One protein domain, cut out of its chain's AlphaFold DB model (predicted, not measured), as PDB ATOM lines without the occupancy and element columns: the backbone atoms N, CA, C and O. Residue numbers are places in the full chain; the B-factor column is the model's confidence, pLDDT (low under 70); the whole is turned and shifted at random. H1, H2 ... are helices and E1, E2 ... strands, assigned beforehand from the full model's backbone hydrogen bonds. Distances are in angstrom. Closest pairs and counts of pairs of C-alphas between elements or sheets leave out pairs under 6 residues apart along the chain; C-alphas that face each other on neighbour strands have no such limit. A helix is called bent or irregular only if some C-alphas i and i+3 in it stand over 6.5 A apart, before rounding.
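This is residues 89 to 189 of the 258 residues of an uncharacterized protein of Micromonospora sp. WMMC415 (UniProt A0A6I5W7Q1). Look first for a small two-stranded hairpin, E1 and E2, set between H2 on the E1 side and H4 on the E2 side. Beside these, the longest helix, H3, is crossed by H5 and H4 and has H1 at its beginning, and a long link leads away from this body to H6, where residues 178 to 185 stick out. The 101 printed residues run H1 H2 H3 H4 E1 E2 H5 H6, six named helices and two antiparallel strands, mostly helix. The whole is compact, with a radius of gyration of the C-alphas of 14.2 A and spans of 41 by 32 by 25 A.

Find C-alpha 145 at (158.318, 178.233, 207.700), where E1 begins, residues 145 to 148; E2 is residues 153 to 156. H3, residues 109 to 122, runs 19.9 A from C-alpha 109 at (165.462, 165.489, 201.619). Before it come H1, residues 90 to 96, and H2, residues 99 to 105; H2 is irregular, with C-alphas 100 and 103 9.0 A apart. H4, residues 129 to 137, is 11.9 A long. H5, residues 158 to 168, is 15.9 A long and only just irregular, with C-alphas 163 and 166 6.8 A apart. H6, residues 180 to 186, ends at C-alpha 186, (154.989, 189.660, 187.588).

In the hairpin E1 and E2, find N 146 and O 155 at 2.8 A, within hydrogen-bond range; the directions stand at 144 degrees. The closest C-alphas of H4 and E2, Ser 137 and Ile 156, are 5.0 A apart; those of H2 and E1, Ile 101 and Tyr 146, 6.7 A. H3 is the hub, touching three helices. It touches H5 at Ala 116 and Ala 164, closest C-alphas 5.3 A, at a steep tilt of 64 degrees, and H4 at Ala 118 and Val 136, 5.5 A, at a steep tilt of 59 degrees. With residues 109 to 112 alone it touches H1, closest C-alphas Asp 90 and Ile 109, 5.1 A. H1 and H2, a helical hairpin, only just touch, with 3 pairs of C-alphas within 8 A, the closest being Thr 94 and Ala 105 at 4.8 A. H5 and H6 are apart. Every O i to N i+4 pair is within hydrogen-bond range in H1, H3 and H4; H2 has 1 of 3 and 2 of 4 O i to N i+3 pairs, H5 3 of 7 and 4 of 8, H6 0 of 3 and 3 of 4.

The two farthest C-alphas, Ala 91 and Ala 181, are 41.8 A apart. The printed part has no cut. The link from H5 to H6, 11 residues, is long. In this model pLDDT is under 70 at residues 165 to 189, and H6 has a mean of 39.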
ATOM      1  N   SER A  89     171.440 164.049 198.669       92.69
ATOM      2  CA  SER A  89     171.527 163.597 200.063       92.69
ATOM      3  C   SER A  89     170.919 164.636 201.004       92.69
ATOM      4  O   SER A  89     170.735 165.794 200.620       92.69
ATOM      5  N   ASP A  90     170.696 164.266 202.265       96.06
ATOM      6  CA  ASP A  90     170.262 165.212 203.302       96.06
ATOM      7  C   ASP A  90     171.269 166.346 203.521       96.06
ATOM      8  O   ASP A  90     170.874 167.493 203.730       96.06
ATOM      9  N   ALA A  91     172.570 166.062 203.400       93.75
ATOM     10  CA  ALA A  91     173.620 167.073 203.510       93.75
ATOM     11  C   ALA A  91     173.570 168.082 202.349       93.75
ATOM     12  O   ALA A  91     173.767 169.281 202.555       93.75
ATOM     13  N   ASP A  92     173.288 167.609 201.132       92.69
ATOM     14  CA  ASP A  92     173.071 168.464 199.961       92.69
ATOM     15  C   ASP A  92     171.800 169.313 200.127       92.69
ATOM     16  O   ASP A  92     171.851 170.538 200.023       92.69
ATOM     17  N   ALA A  93     170.679 168.688 200.502       92.50
ATOM     18  CA  ALA A  93     169.418 169.378 200.769       92.50
ATOM     19  C   ALA A  93     169.570 170.473 201.839       92.50
ATOM     20  O   ALA A  93     169.173 171.617 201.615       92.50
ATOM     21  N   THR A  94     170.223 170.154 202.959       93.06
ATOM     22  CA  THR A  94     170.491 171.102 204.052       93.06
ATOM     23  C   THR A  94     171.258 172.329 203.553       93.06
ATOM     24  O   THR A  94     170.885 173.458 203.860       93.06
ATOM     25  N   ARG A  95     172.310 172.136 202.741       91.31
ATOM     26  CA  ARG A  95     173.142 173.234 202.205       91.31
ATOM     27  C   ARG A  95     172.393 174.152 201.240       91.31
ATOM     28  O   ARG A  95     172.780 175.305 201.072       91.31
ATOM     29  N   ARG A  96     171.344 173.645 200.593       88.62
ATOM     30  CA  ARG A  96     170.511 174.395 199.644       88.62
ATOM     31  C   ARG A  96     169.448 175.254 200.327       88.62
ATOM     32  O   ARG A  96     168.883 176.137 199.678       88.62
ATOM     33  N   ILE A  97     169.155 175.008 201.602       88.00
ATOM     34  CA  ILE A  97     168.172 175.764 202.379       88.00
ATOM     35  C   ILE A  97     168.880 176.904 203.118       88.00
ATOM     36  O   ILE A  97     169.852 176.702 203.841       88.00
ATOM     37  N   ALA A  98     168.387 178.130 202.947       75.12
ATOM     38  CA  ALA A  98     168.940 179.294 203.626       75.12
ATOM     39  C   ALA A  98     168.719 179.224 205.150       75.12
ATOM     40  O   ALA A  98     167.684 178.759 205.627       75.12
ATOM     41  N   GLY A  99     169.663 179.777 205.917       75.31
ATOM     42  CA  GLY A  99     169.747 179.626 207.378       75.31
ATOM     43  C   GLY A  99     168.606 180.218 208.220       75.31
ATOM     44  O   GLY A  99     168.669 180.132 209.440       75.31
ATOM     45  N   GLN A 100     167.567 180.795 207.614       83.06
ATOM     46  CA  GLN A 100     166.385 181.304 208.328       83.06
ATOM     47  C   GLN A 100     165.542 180.190 208.975       83.06
ATOM     48  O   GLN A 100     164.845 180.444 209.948       83.06
ATOM     49  N   ILE A 101     165.649 178.953 208.472       87.44
ATOM     50  CA  ILE A 101     164.941 177.773 208.989       87.44
ATOM     51  C   ILE A 101     165.925 176.648 209.333       87.44
ATOM     52  O   ILE A 101     165.858 175.565 208.768       87.44
ATOM     53  N   ARG A 102     166.885 176.882 210.243       88.69
ATOM     54  CA  ARG A 102     167.925 175.877 210.576       88.69
ATOM     55  C   ARG A 102     167.352 174.511 210.970       88.69
ATOM     56  O   ARG A 102     167.852 173.497 210.498       88.69
ATOM     57  N   THR A 103     166.302 174.493 211.790       90.75
ATOM     58  CA  THR A 103     165.625 173.252 212.197       90.75
ATOM     59  C   THR A 103     164.971 172.560 211.003       90.75
ATOM     60  O   THR A 103     165.155 171.364 210.820       90.75
ATOM     61  N   GLY A 104     164.288 173.314 210.136       91.56
ATOM     62  CA  GLY A 104     163.722 172.779 208.898       91.56
ATOM     63  C   GLY A 104     164.776 172.283 207.910       91.56
ATOM     64  O   GLY A 104     164.578 171.266 207.255       91.56
ATOM     65  N   ALA A 105     165.926 172.955 207.830       92.38
ATOM     66  CA  ALA A 105     167.037 172.545 206.978       92.38
ATOM     67  C   ALA A 105     167.605 171.182 207.396       92.38
ATOM     68  O   ALA A 105     167.946 170.384 206.528       92.38
ATOM     69  N   ALA A 106     167.638 170.888 208.701       93.88
ATOM     70  CA  ALA A 106     168.090 169.602 209.235       93.88
ATOM     71  C   ALA A 106     167.203 168.410 208.825       93.88
ATOM     72  O   ALA A 106     167.637 167.269 208.952       93.88
ATOM     73  N   LEU A 107     165.994 168.656 208.299       95.19
ATOM     74  CA  LEU A 107     165.130 167.609 207.740       95.19
ATOM     75  C   LEU A 107     165.625 167.088 206.377       95.19
ATOM     76  O   LEU A 107     165.087 166.105 205.873       95.19
ATOM     77  N   GLY A 108     166.619 167.733 205.756       94.62
ATOM     78  CA  GLY A 108     167.262 167.230 204.543       94.62
ATOM     79  C   GLY A 108     166.291 167.028 203.376       94.62
ATOM     80  O   GLY A 108     165.512 167.922 203.032       94.62
ATOM     81  N   ILE A 109     166.334 165.854 202.744       94.75
ATOM     82  CA  ILE A 109     165.462 165.489 201.619       94.75
ATOM     83  C   ILE A 109     163.987 165.550 202.029       94.75
ATOM     84  O   ILE A 109     163.155 165.952 201.216       94.75
ATOM     85  N   ALA A 110     163.642 165.241 203.284       95.38
ATOM     86  CA  ALA A 110     162.255 165.288 203.740       95.38
ATOM     87  C   ALA A 110     161.651 166.702 203.642       95.38
ATOM     88  O   ALA A 110     160.473 166.833 203.306       95.38
ATOM     89  N   ALA A 111     162.452 167.761 203.829       95.00
ATOM     90  CA  ALA A 111     162.007 169.139 203.611       95.00
ATOM     91  C   ALA A 111     161.609 169.394 202.147       95.00
ATOM     92  O   ALA A 111     160.577 170.009 201.872       95.00
ATOM     93  N   PHE A 112     162.419 168.904 201.204       93.25
ATOM     94  CA  PHE A 112     162.156 169.024 199.768       93.25
ATOM     95  C   PHE A 112     160.941 168.202 199.348       93.25
ATOM     96  O   PHE A 112     160.092 168.713 198.621       93.25
ATOM     97  N   THR A 113     160.817 166.970 199.843       92.06
ATOM     98  CA  THR A 113     159.657 166.107 199.595       92.06
ATOM     99  C   THR A 113     158.369 166.755 200.095       92.06
ATOM    100  O   THR A 113     157.410 166.859 199.334       92.06
ATOM    101  N   ALA A 114     158.352 167.260 201.333       93.81
ATOM    102  CA  ALA A 114     157.183 167.930 201.900       93.81
ATOM    103  C   ALA A 114     156.786 169.172 201.088       93.81
ATOM    104  O   ALA A 114     155.613 169.351 200.760       93.81
ATOM    105  N   ALA A 115     157.761 170.003 200.702       92.69
ATOM    106  CA  ALA A 115     157.506 171.166 199.859       92.69
ATOM    107  C   ALA A 115     156.977 170.770 198.471       92.69
ATOM    108  O   ALA A 115     156.020 171.377 197.998       92.69
ATOM    109  N   ALA A 116     157.558 169.752 197.829       89.88
ATOM    110  CA  ALA A 116     157.133 169.275 196.514       89.88
ATOM    111  C   ALA A 116     155.702 168.711 196.532       89.88
ATOM    112  O   ALA A 116     154.922 169.017 195.628       89.88
ATOM    113  N   ILE A 117     155.334 167.952 197.571       87.56
ATOM    114  CA  ILE A 117     153.967 167.448 197.775       87.56
ATOM    115  C   ILE A 117     152.993 168.615 197.963       87.56
ATOM    116  O   ILE A 117     152.030 168.727 197.207       87.56
ATOM    117  N   ALA A 118     153.281 169.534 198.892       91.81
ATOM    118  CA  ALA A 118     152.430 170.698 199.140       91.81
ATOM    119  C   ALA A 118     152.232 171.540 197.869       91.81
ATOM    120  O   ALA A 118     151.132 171.998 197.569       91.81
ATOM    121  N   PHE A 119     153.287 171.711 197.076       86.94
ATOM    122  CA  PHE A 119     153.203 172.381 195.787       86.94
ATOM    123  C   PHE A 119     152.327 171.638 194.775       86.94
ATOM    124  O   PHE A 119     151.540 172.282 194.086       86.94
ATOM    125  N   ALA A 120     152.449 170.312 194.674       84.69
ATOM    126  CA  ALA A 120     151.655 169.500 193.751       84.69
ATOM    127  C   ALA A 120     150.151 169.521 194.075       84.69
ATOM    128  O   ALA A 120     149.336 169.331 193.169       84.69
ATOM    129  N   GLU A 121     149.795 169.757 195.339       86.94
ATOM    130  CA  GLU A 121     148.417 169.945 195.801       86.94
ATOM    131  C   GLU A 121     147.902 171.371 195.570       86.94
ATOM    132  O   GLU A 121     146.747 171.561 195.198       86.94
ATOM    133  N   VAL A 122     148.747 172.380 195.801       88.38
ATOM    134  CA  VAL A 122     148.369 173.800 195.712       88.38
ATOM    135  C   VAL A 122     148.320 174.294 194.269       88.38
ATOM    136  O   VAL A 122     147.434 175.065 193.906       88.38
ATOM    137  N   VAL A 123     149.286 173.893 193.442       84.00
ATOM    138  CA  VAL A 123     149.483 174.435 192.093       84.00
ATOM    139  C   VAL A 123     148.943 173.445 191.067       84.00
ATOM    140  O   VAL A 123     149.683 172.741 190.381       84.00
ATOM    141  N   THR A 124     147.617 173.390 190.975       81.25
ATOM    142  CA  THR A 124     146.878 172.633 189.949       81.25
ATOM    143  C   THR A 124     146.559 173.471 188.705       81.25
ATOM    144  O   THR A 124     146.066 172.945 187.711       81.25
ATOM    145  N   GLY A 125     146.882 174.766 188.741       72.06
ATOM    146  CA  GLY A 125     146.737 175.735 187.659       72.06
ATOM    147  C   GLY A 125     147.533 177.013 187.961       72.06
ATOM    148  O   GLY A 125     148.372 177.008 188.868       72.06
ATOM    149  N   PRO A 126     147.304 178.115 187.223       74.25
ATOM    150  CA  PRO A 126     147.940 179.398 187.510       74.25
ATOM    151  C   PRO A 126     147.569 179.903 188.910       74.25
ATOM    152  O   PRO A 126     146.392 180.071 189.217       74.25
ATOM    153  N   VAL A 127     148.573 180.184 189.743       76.62
ATOM    154  CA  VAL A 127     148.386 180.746 191.089       76.62
ATOM    155  C   VAL A 127     149.387 181.887 191.295       76.62
ATOM    156  O   VAL A 127     150.586 181.693 191.052       76.62
ATOM    157  N   PRO A 128     148.956 183.080 191.748       83.12
ATOM    158  CA  PRO A 128     149.870 184.153 192.120       83.12
ATOM    159  C   PRO A 128     150.900 183.680 193.150       83.12
ATOM    160  O   PRO A 128     150.569 182.989 194.110       83.12
ATOM    161  N   LYS A 129     152.165 184.090 192.999       83.31
ATOM    162  CA  LYS A 129     153.263 183.639 193.878       83.31
ATOM    163  C   LYS A 129     152.936 183.795 195.370       83.31
ATOM    164  O   LYS A 129     153.287 182.920 196.155       83.31
ATOM    165  N   GLY A 130     152.315 184.910 195.760       85.88
ATOM    166  CA  GLY A 130     151.941 185.168 197.154       85.88
ATOM    167  C   GLY A 130     150.914 184.166 197.678       85.88
ATOM    168  O   GLY A 130     151.087 183.632 198.770       85.88
ATOM    169  N   GLU A 131     149.903 183.848 196.870       88.81
ATOM    170  CA  GLU A 131     148.875 182.854 197.194       88.81
ATOM    171  C   GLU A 131     149.460 181.444 197.258       88.81
ATOM    172  O   GLU A 131     149.235 180.738 198.239       88.81
ATOM    173  N   ALA A 132     150.295 181.067 196.284       89.06
ATOM    174  CA  ALA A 132     151.004 179.792 196.302       89.06
ATOM    175  C   ALA A 132     151.910 179.683 197.538       89.06
ATOM    176  O   ALA A 132     151.888 178.677 198.239       89.06
ATOM    177  N   SER A 133     152.667 180.740 197.853       91.06
ATOM    178  CA  SER A 133     153.508 180.797 199.053       91.06
ATOM    179  C   SER A 133     152.683 180.615 200.318       91.06
ATOM    180  O   SER A 133     153.109 179.857 201.184       91.06
ATOM    181  N   ARG A 134     151.530 181.280 200.443       93.19
ATOM    182  CA  ARG A 134     150.650 181.150 201.609       93.19
ATOM    183  C   ARG A 134     150.106 179.729 201.726       93.19
ATOM    184  O   ARG A 134     150.328 179.076 202.734       93.19
ATOM    185  N   ALA A 135     149.488 179.221 200.664       94.12
ATOM    186  CA  ALA A 135     148.854 177.908 200.663       94.12
ATOM    187  C   ALA A 135     149.847 176.751 200.874       94.12
ATOM    188  O   ALA A 135     149.486 175.755 201.501       94.12
ATOM    189  N   VAL A 136     151.089 176.882 200.388       93.88
ATOM    190  CA  VAL A 136     152.180 175.943 200.695       93.88
ATOM    191  C   VAL A 136     152.615 176.079 202.154       93.88
ATOM    192  O   VAL A 136     152.775 175.064 202.822       93.88
ATOM    193  N   SER A 137     152.766 177.304 202.672       95.38
ATOM    194  CA  SER A 137     153.134 177.538 204.082       95.38
ATOM    195  C   SER A 137     152.122 176.930 205.054       95.38
ATOM    196  O   SER A 137     152.520 176.419 206.093       95.38
ATOM    197  N   ASP A 138     150.838 176.931 204.689       96.50
ATOM    198  CA  ASP A 138     149.752 176.337 205.478       96.50
ATOM    199  C   ASP A 138     149.776 174.789 205.484       96.50
ATOM    200  O   ASP A 138     149.084 174.173 206.290       96.50
ATOM    201  N   ARG A 139     150.535 174.147 204.581       95.50
ATOM    202  CA  ARG A 139     150.552 172.680 204.373       95.50
ATOM    203  C   ARG A 139     151.857 171.998 204.757       95.50
ATOM    204  O   ARG A 139     151.875 170.786 204.954       95.50
ATOM    205  N   VAL A 140     152.954 172.742 204.814       95.75
ATOM    206  CA  VAL A 140     154.253 172.188 205.200       95.75
ATOM    207  C   VAL A 140     154.419 172.170 206.724       95.75
ATOM    208  O   VAL A 140     153.767 172.954 207.417       95.75
ATOM    209  N   PRO A 141     155.315 171.323 207.265       95.62
ATOM    210  CA  PRO A 141     155.668 171.375 208.677       95.62
ATOM    211  C   PRO A 141     156.097 172.791 209.107       95.62
ATOM    212  O   PRO A 141     156.789 173.469 208.334       95.62
ATOM    213  N   PRO A 142     155.731 173.250 210.321       94.62
ATOM    214  CA  PRO A 142     156.068 174.589 210.806       94.62
ATOM    215  C   PRO A 142     157.564 174.914 210.731       94.62
ATOM    216  O   PRO A 142     157.931 176.061 210.481       94.62
ATOM    217  N   GLU A 143     158.432 173.908 210.865       95.38
ATOM    218  CA  GLU A 143     159.890 174.019 210.785       95.38
ATOM    219  C   GLU A 143     160.382 174.497 209.413       95.38
ATOM    220  O   GLU A 143     161.487 175.034 209.314       95.38
ATOM    221  N   LEU A 144     159.583 174.319 208.355       95.69
ATOM    222  CA  LEU A 144     159.889 174.788 206.999       95.69
ATOM    223  C   LEU A 144     159.452 176.238 206.758       95.69
ATOM    224  O   LEU A 144     159.689 176.782 205.672       95.69
ATOM    225  N   THR A 145     158.844 176.871 207.763       95.81
ATOM    226  CA  THR A 145     158.318 178.233 207.700       95.81
ATOM    227  C   THR A 145     159.013 179.180 208.680       95.81
ATOM    228  O   THR A 145     159.660 178.757 209.633       95.81
ATOM    229  N   TYR A 146     158.900 180.483 208.432       93.75
ATOM    230  CA  TYR A 146     159.390 181.548 209.304       93.75
ATOM    231  C   TYR A 146     158.455 182.760 209.248       93.75
ATOM    232  O   TYR A 146     157.782 182.991 208.239       93.75
ATOM    233  N   ASP A 147     158.426 183.558 210.313       93.56
ATOM    234  CA  ASP A 147     157.669 184.808 210.345       93.56
ATOM    235  C   ASP A 147     158.488 185.935 209.688       93.56
ATOM    236  O   ASP A 147     159.613 186.247 210.086       93.56
ATOM    237  N   CYS A 148     157.940 186.538 208.633       88.69
ATOM    238  CA  CYS A 148     158.591 187.578 207.846       88.69
ATOM    239  C   CYS A 148     158.104 188.962 208.282       88.69
ATOM    240  O   CYS A 148     156.955 189.326 208.026       88.69
ATOM    241  N   GLY A 149     158.995 189.764 208.870       89.00
ATOM    242  CA  GLY A 149     158.690 191.137 209.289       89.00
ATOM    243  C   GLY A 149     158.176 192.033 208.149       89.00
ATOM    244  O   GLY A 149     157.080 192.571 208.273       89.00
ATOM    245  N   PRO A 150     158.894 192.155 207.013       87.75
ATOM    246  CA  PRO A 150     158.464 193.000 205.894       87.75
ATOM    247  C   PRO A 150     157.094 192.652 205.302       87.75
ATOM    248  O   PRO A 150     156.422 193.531 204.770       87.75
ATOM    249  N   CYS A 151     156.687 191.382 205.362       87.19
ATOM    250  CA  CYS A 151     155.403 190.925 204.825       87.19
ATOM    251  C   CYS A 151     154.305 190.812 205.890       87.19
ATOM    252  O   CYS A 151     153.152 190.608 205.523       87.19
ATOM    253  N   ALA A 152     154.656 190.903 207.180       90.12
ATOM    254  CA  ALA A 152     153.776 190.598 208.309       90.12
ATOM    255  C   ALA A 152     153.032 189.253 208.145       90.12
ATOM    256  O   ALA A 152     151.842 189.141 208.431       90.12
ATOM    257  N   ALA A 153     153.734 188.232 207.644       90.06
ATOM    258  CA  ALA A 153     153.162 186.932 207.303       90.06
ATOM    259  C   ALA A 153     154.152 185.789 207.554       90.06
ATOM    260  O   ALA A 153     155.368 185.992 207.560       90.06
ATOM    261  N   ARG A 154     153.626 184.571 207.712       93.00
ATOM    262  CA  ARG A 154     154.417 183.339 207.773       93.00
ATOM    263  C   ARG A 154     154.704 182.823 206.365       93.00
ATOM    264  O   ARG A 154     153.783 182.671 205.567       93.00
ATOM    265  N   HIS A 155     155.971 182.539 206.075       91.31
ATOM    266  CA  HIS A 155     156.425 182.056 204.774       91.31
ATOM    267  C   HIS A 155     157.214 180.763 204.899       91.31
ATOM    268  O   HIS A 155     158.109 180.656 205.730       91.31
ATOM    269  N   ILE A 156     156.977 179.828 203.987       93.69
ATOM    270  CA  ILE A 156     157.966 178.817 203.623       93.69
ATOM    271  C   ILE A 156     159.265 179.495 203.166       93.69
ATOM    272  O   ILE A 156     159.249 180.536 202.501       93.69
ATOM    273  N   SER A 157     160.407 178.895 203.500       91.19
ATOM    274  CA  SER A 157     161.712 179.385 203.052       91.19
ATOM    275  C   SER A 157     161.764 179.629 201.540       91.19
ATOM    276  O   SER A 157     161.511 178.726 200.744       91.19
ATOM    277  N   GLY A 158     162.178 180.834 201.132       87.62
ATOM    278  CA  GLY A 158     162.254 181.208 199.715       87.62
ATOM    279  C   GLY A 158     163.177 180.311 198.882       87.62
ATOM    280  O   GLY A 158     162.836 179.973 197.750       87.62
ATOM    281  N   SER A 159     164.308 179.869 199.446       87.94
ATOM    282  CA  SER A 159     165.229 178.950 198.765       87.94
ATOM    283  C   SER A 159     164.611 177.568 198.561       87.94
ATOM    284  O   SER A 159     164.814 176.964 197.512       87.94
ATOM    285  N   LEU A 160     163.846 177.074 199.540       90.94
ATOM    286  CA  LEU A 160     163.145 175.793 199.434       90.94
ATOM    287  C   LEU A 160     161.989 175.891 198.431       90.94
ATOM    288  O   LEU A 160     161.871 175.062 197.534       90.94
ATOM    289  N   PHE A 161     161.205 176.968 198.524       90.00
ATOM    290  CA  PHE A 161     160.092 177.268 197.627       90.00
ATOM    291  C   PHE A 161     160.527 177.290 196.153       90.00
ATOM    292  O   PHE A 161     159.900 176.670 195.299       90.00
ATOM    293  N   GLN A 162     161.633 177.970 195.843       87.75
ATOM    294  CA  GLN A 162     162.147 178.067 194.474       87.75
ATOM    295  C   GLN A 162     162.712 176.740 193.954       87.75
ATOM    296  O   GLN A 162     162.536 176.420 192.782       87.75
ATOM    297  N   GLN A 163     163.386 175.962 194.804       86.94
ATOM    298  CA  GLN A 163     164.071 174.736 194.381       86.94
ATOM    299  C   GLN A 163     163.162 173.504 194.318       86.94
ATOM    300  O   GLN A 163     163.506 172.555 193.621       86.94
ATOM    301  N   ALA A 164     162.000 173.514 194.978       80.75
ATOM    302  CA  ALA A 164     160.975 172.482 194.790       80.75
ATOM    303  C   ALA A 164     160.145 172.706 193.504       80.75
ATOM    304  O   ALA A 164     159.534 171.780 192.972       80.75
ATOM    305  N   GLY A 165     160.171 173.929 192.958       64.94
ATOM    306  CA  GLY A 165     159.415 174.357 191.778       64.94
ATOM    307  C   GLY A 165     159.620 173.581 190.458       64.94
ATOM    308  O   GLY A 165     158.633 173.466 189.724       64.94
ATOM    309  N   PRO A 166     160.808 173.024 190.114       65.19
ATOM    310  CA  PRO A 166     160.991 172.219 188.899       65.19
ATOM    311  C   PRO A 166     160.021 171.036 188.778       65.19
ATOM    312  O   PRO A 166     159.579 170.716 187.679       65.19
ATOM    313  N   PHE A 167     159.629 170.419 189.897       57.34
ATOM    314  CA  PHE A 167     158.736 169.253 189.913       57.34
ATOM    315  C   PHE A 167     157.299 169.597 189.511       57.34
ATOM    316  O   PHE A 167     156.557 168.734 189.051       57.34
ATOM    317  N   LEU A 168     156.931 170.877 189.584       51.56
ATOM    318  CA  LEU A 168     155.670 171.378 189.044       51.56
ATOM    319  C   LEU A 168     155.711 171.628 187.540       51.56
ATOM    320  O   LEU A 168     154.675 171.902 186.945       51.56
ATOM    321  N   ALA A 169     156.891 171.654 186.924       53.22
ATOM    322  CA  ALA A 169     157.019 171.875 185.487       53.22
ATOM    323  C   ALA A 169     156.828 170.600 184.665       53.22
ATOM    324  O   ALA A 169     156.629 170.674 183.460       53.22
ATOM    325  N   VAL A 170     156.817 169.447 185.337       49.06
ATOM    326  CA  VAL A 170     156.541 168.138 184.737       49.06
ATOM    327  C   VAL A 170     155.031 167.917 184.516       49.06
ATOM    328  O   VAL A 170     154.642 166.982 183.823       49.06
ATOM    329  N   ARG A 171     154.162 168.789 185.052       42.47
ATOM    330  CA  ARG A 171     152.725 168.827 184.731       42.47
ATOM    331  C   ARG A 171     152.461 169.923 183.705       42.47
ATOM    332  O   ARG A 171     152.866 171.060 183.916       42.47
ATOM    333  N   ASP A 172     151.816 169.542 182.609       40.16
ATOM    334  CA  ASP A 172     151.675 170.313 181.373       40.16
ATOM    335  C   ASP A 172     151.202 171.764 181.600       40.16
ATOM    336  O   ASP A 172     150.106 172.023 182.098       40.16
ATOM    337  N   ARG A 173     152.065 172.725 181.249       42.09
ATOM    338  CA  ARG A 173     151.952 174.158 181.581       42.09
ATOM    339  C   ARG A 173     151.419 175.032 180.449       42.09
ATOM    340  O   ARG A 173     151.434 176.258 180.566       42.09
ATOM    341  N   GLY A 174     150.889 174.436 179.379       42.62
ATOM    342  CA  GLY A 174     150.326 175.149 178.219       42.62
ATOM    343  C   GLY A 174     149.215 176.176 178.525       42.62
ATOM    344  O   GLY A 174     148.748 176.852 177.617       42.62
ATOM    345  N   VAL A 175     148.814 176.325 179.791       41.62
ATOM    346  CA  VAL A 175     147.688 177.127 180.288       41.62
ATOM    347  C   VAL A 175     148.140 178.273 181.225       41.62
ATOM    348  O   VAL A 175     147.306 179.009 181.741       41.62
ATOM    349  N   LEU A 176     149.445 178.458 181.491       36.69
ATOM    350  CA  LEU A 176     149.873 179.218 182.680       36.69
ATOM    351  C   LEU A 176     149.728 180.750 182.641       36.69
ATOM    352  O   LEU A 176     149.284 181.317 183.633       36.69
ATOM    353  N   VAL A 177     150.069 181.439 181.550       36.91
ATOM    354  CA  VAL A 177     149.723 182.865 181.352       36.91
ATOM    355  C   VAL A 177     149.601 183.127 179.847       36.91
ATOM    356  O   VAL A 177     150.586 183.526 179.218       36.91
ATOM    357  N   PRO A 178     148.423 182.896 179.244       37.47
ATOM    358  CA  PRO A 178     148.253 183.073 177.803       37.47
ATOM    359  C   PRO A 178     148.374 184.545 177.374       37.47
ATOM    360  O   PRO A 178     148.816 184.838 176.265       37.47
ATOM    361  N   GLU A 179     148.051 185.490 178.264       40.72
ATOM    362  CA  GLU A 179     148.100 186.921 177.960       40.72
ATOM    363  C   GLU A 179     149.458 187.573 178.271       40.72
ATOM    364  O   GLU A 179     149.854 187.751 179.426       40.72
ATOM    365  N   LYS A 180     150.135 188.050 177.216       45.06
ATOM    366  CA  LYS A 180     151.421 188.776 177.278       45.06
ATOM    367  C   LYS A 180     151.436 189.981 178.234       45.06
ATOM    368  O   LYS A 180     152.495 190.326 178.755       45.06
ATOM    369  N   ALA A 181     150.296 190.635 178.469       40.56
ATOM    370  CA  ALA A 181     150.212 191.815 179.333       40.56
ATOM    371  C   ALA A 181     150.436 191.483 180.821       40.56
ATOM    372  O   ALA A 181     151.096 192.242 181.533       40.56
ATOM    373  N   HIS A 182     149.955 190.324 181.275       39.62
ATOM    374  CA  HIS A 182     150.091 189.874 182.663       39.62
ATOM    375  C   HIS A 182     151.506 189.390 182.976       39.62
ATOM    376  O   HIS A 182     151.987 189.542 184.099       39.62
ATOM    377  N   GLN A 183     152.229 188.921 181.958       41.47
ATOM    378  CA  GLN A 183     153.628 188.535 182.095       41.47
ATOM    379  C   GLN A 183     154.503 189.738 182.517       41.47
ATOM    380  O   GLN A 183     155.312 189.648 183.435       41.47
ATOM    381  N   ALA A 184     154.281 190.927 181.951       38.59
ATOM    382  CA  ALA A 184     155.072 192.121 182.271       38.59
ATOM    383  C   ALA A 184     154.908 192.641 183.720       38.59
ATOM    384  O   ALA A 184     155.745 193.405 184.200       38.59
ATOM    385  N   GLN A 185     153.841 192.245 184.423       35.47
ATOM    386  CA  GLN A 185     153.519 192.739 185.770       35.47
ATOM    387  C   GLN A 185     154.148 191.891 186.884       35.47
ATOM    388  O   GLN A 185     154.479 192.421 187.946       35.47
ATOM    389  N   VAL A 186     154.371 190.598 186.631       31.91
ATOM    390  CA  VAL A 186     154.989 189.660 187.588       31.91
ATOM    391  C   VAL A 186     156.511 189.857 187.664       31.91
ATOM    392  O   VAL A 186     157.153 189.555 188.672       31.91
ATOM    393  N   TRP A 187     157.097 190.412 186.606       39.78
ATOM    394  CA  TRP A 187     158.513 190.273 186.301       39.78
ATOM    395  C   TRP A 187     159.179 191.626 186.042       39.78
ATOM    396  O   TRP A 187     159.508 191.993 184.917       39.78
ATOM    397  N   ARG A 188     159.380 192.396 187.121       37.06
ATOM    398  CA  ARG A 188     160.117 193.669 187.067       37.06
ATOM    399  C   ARG A 188     161.629 193.458 186.962       37.06
ATOM    400  O   ARG A 188     162.213 192.583 187.599       37.06
ATOM    401  N   ILE A 189     162.249 194.330 186.174       43.50
ATOM    402  CA  ILE A 189     163.670 194.343 185.818       43.50
ATOM    403  C   ILE A 189     164.476 195.075 186.906       43.50
ATOM    404  O   ILE A 189     164.181 196.229 187.208       43.50
TER     405      ILE A 189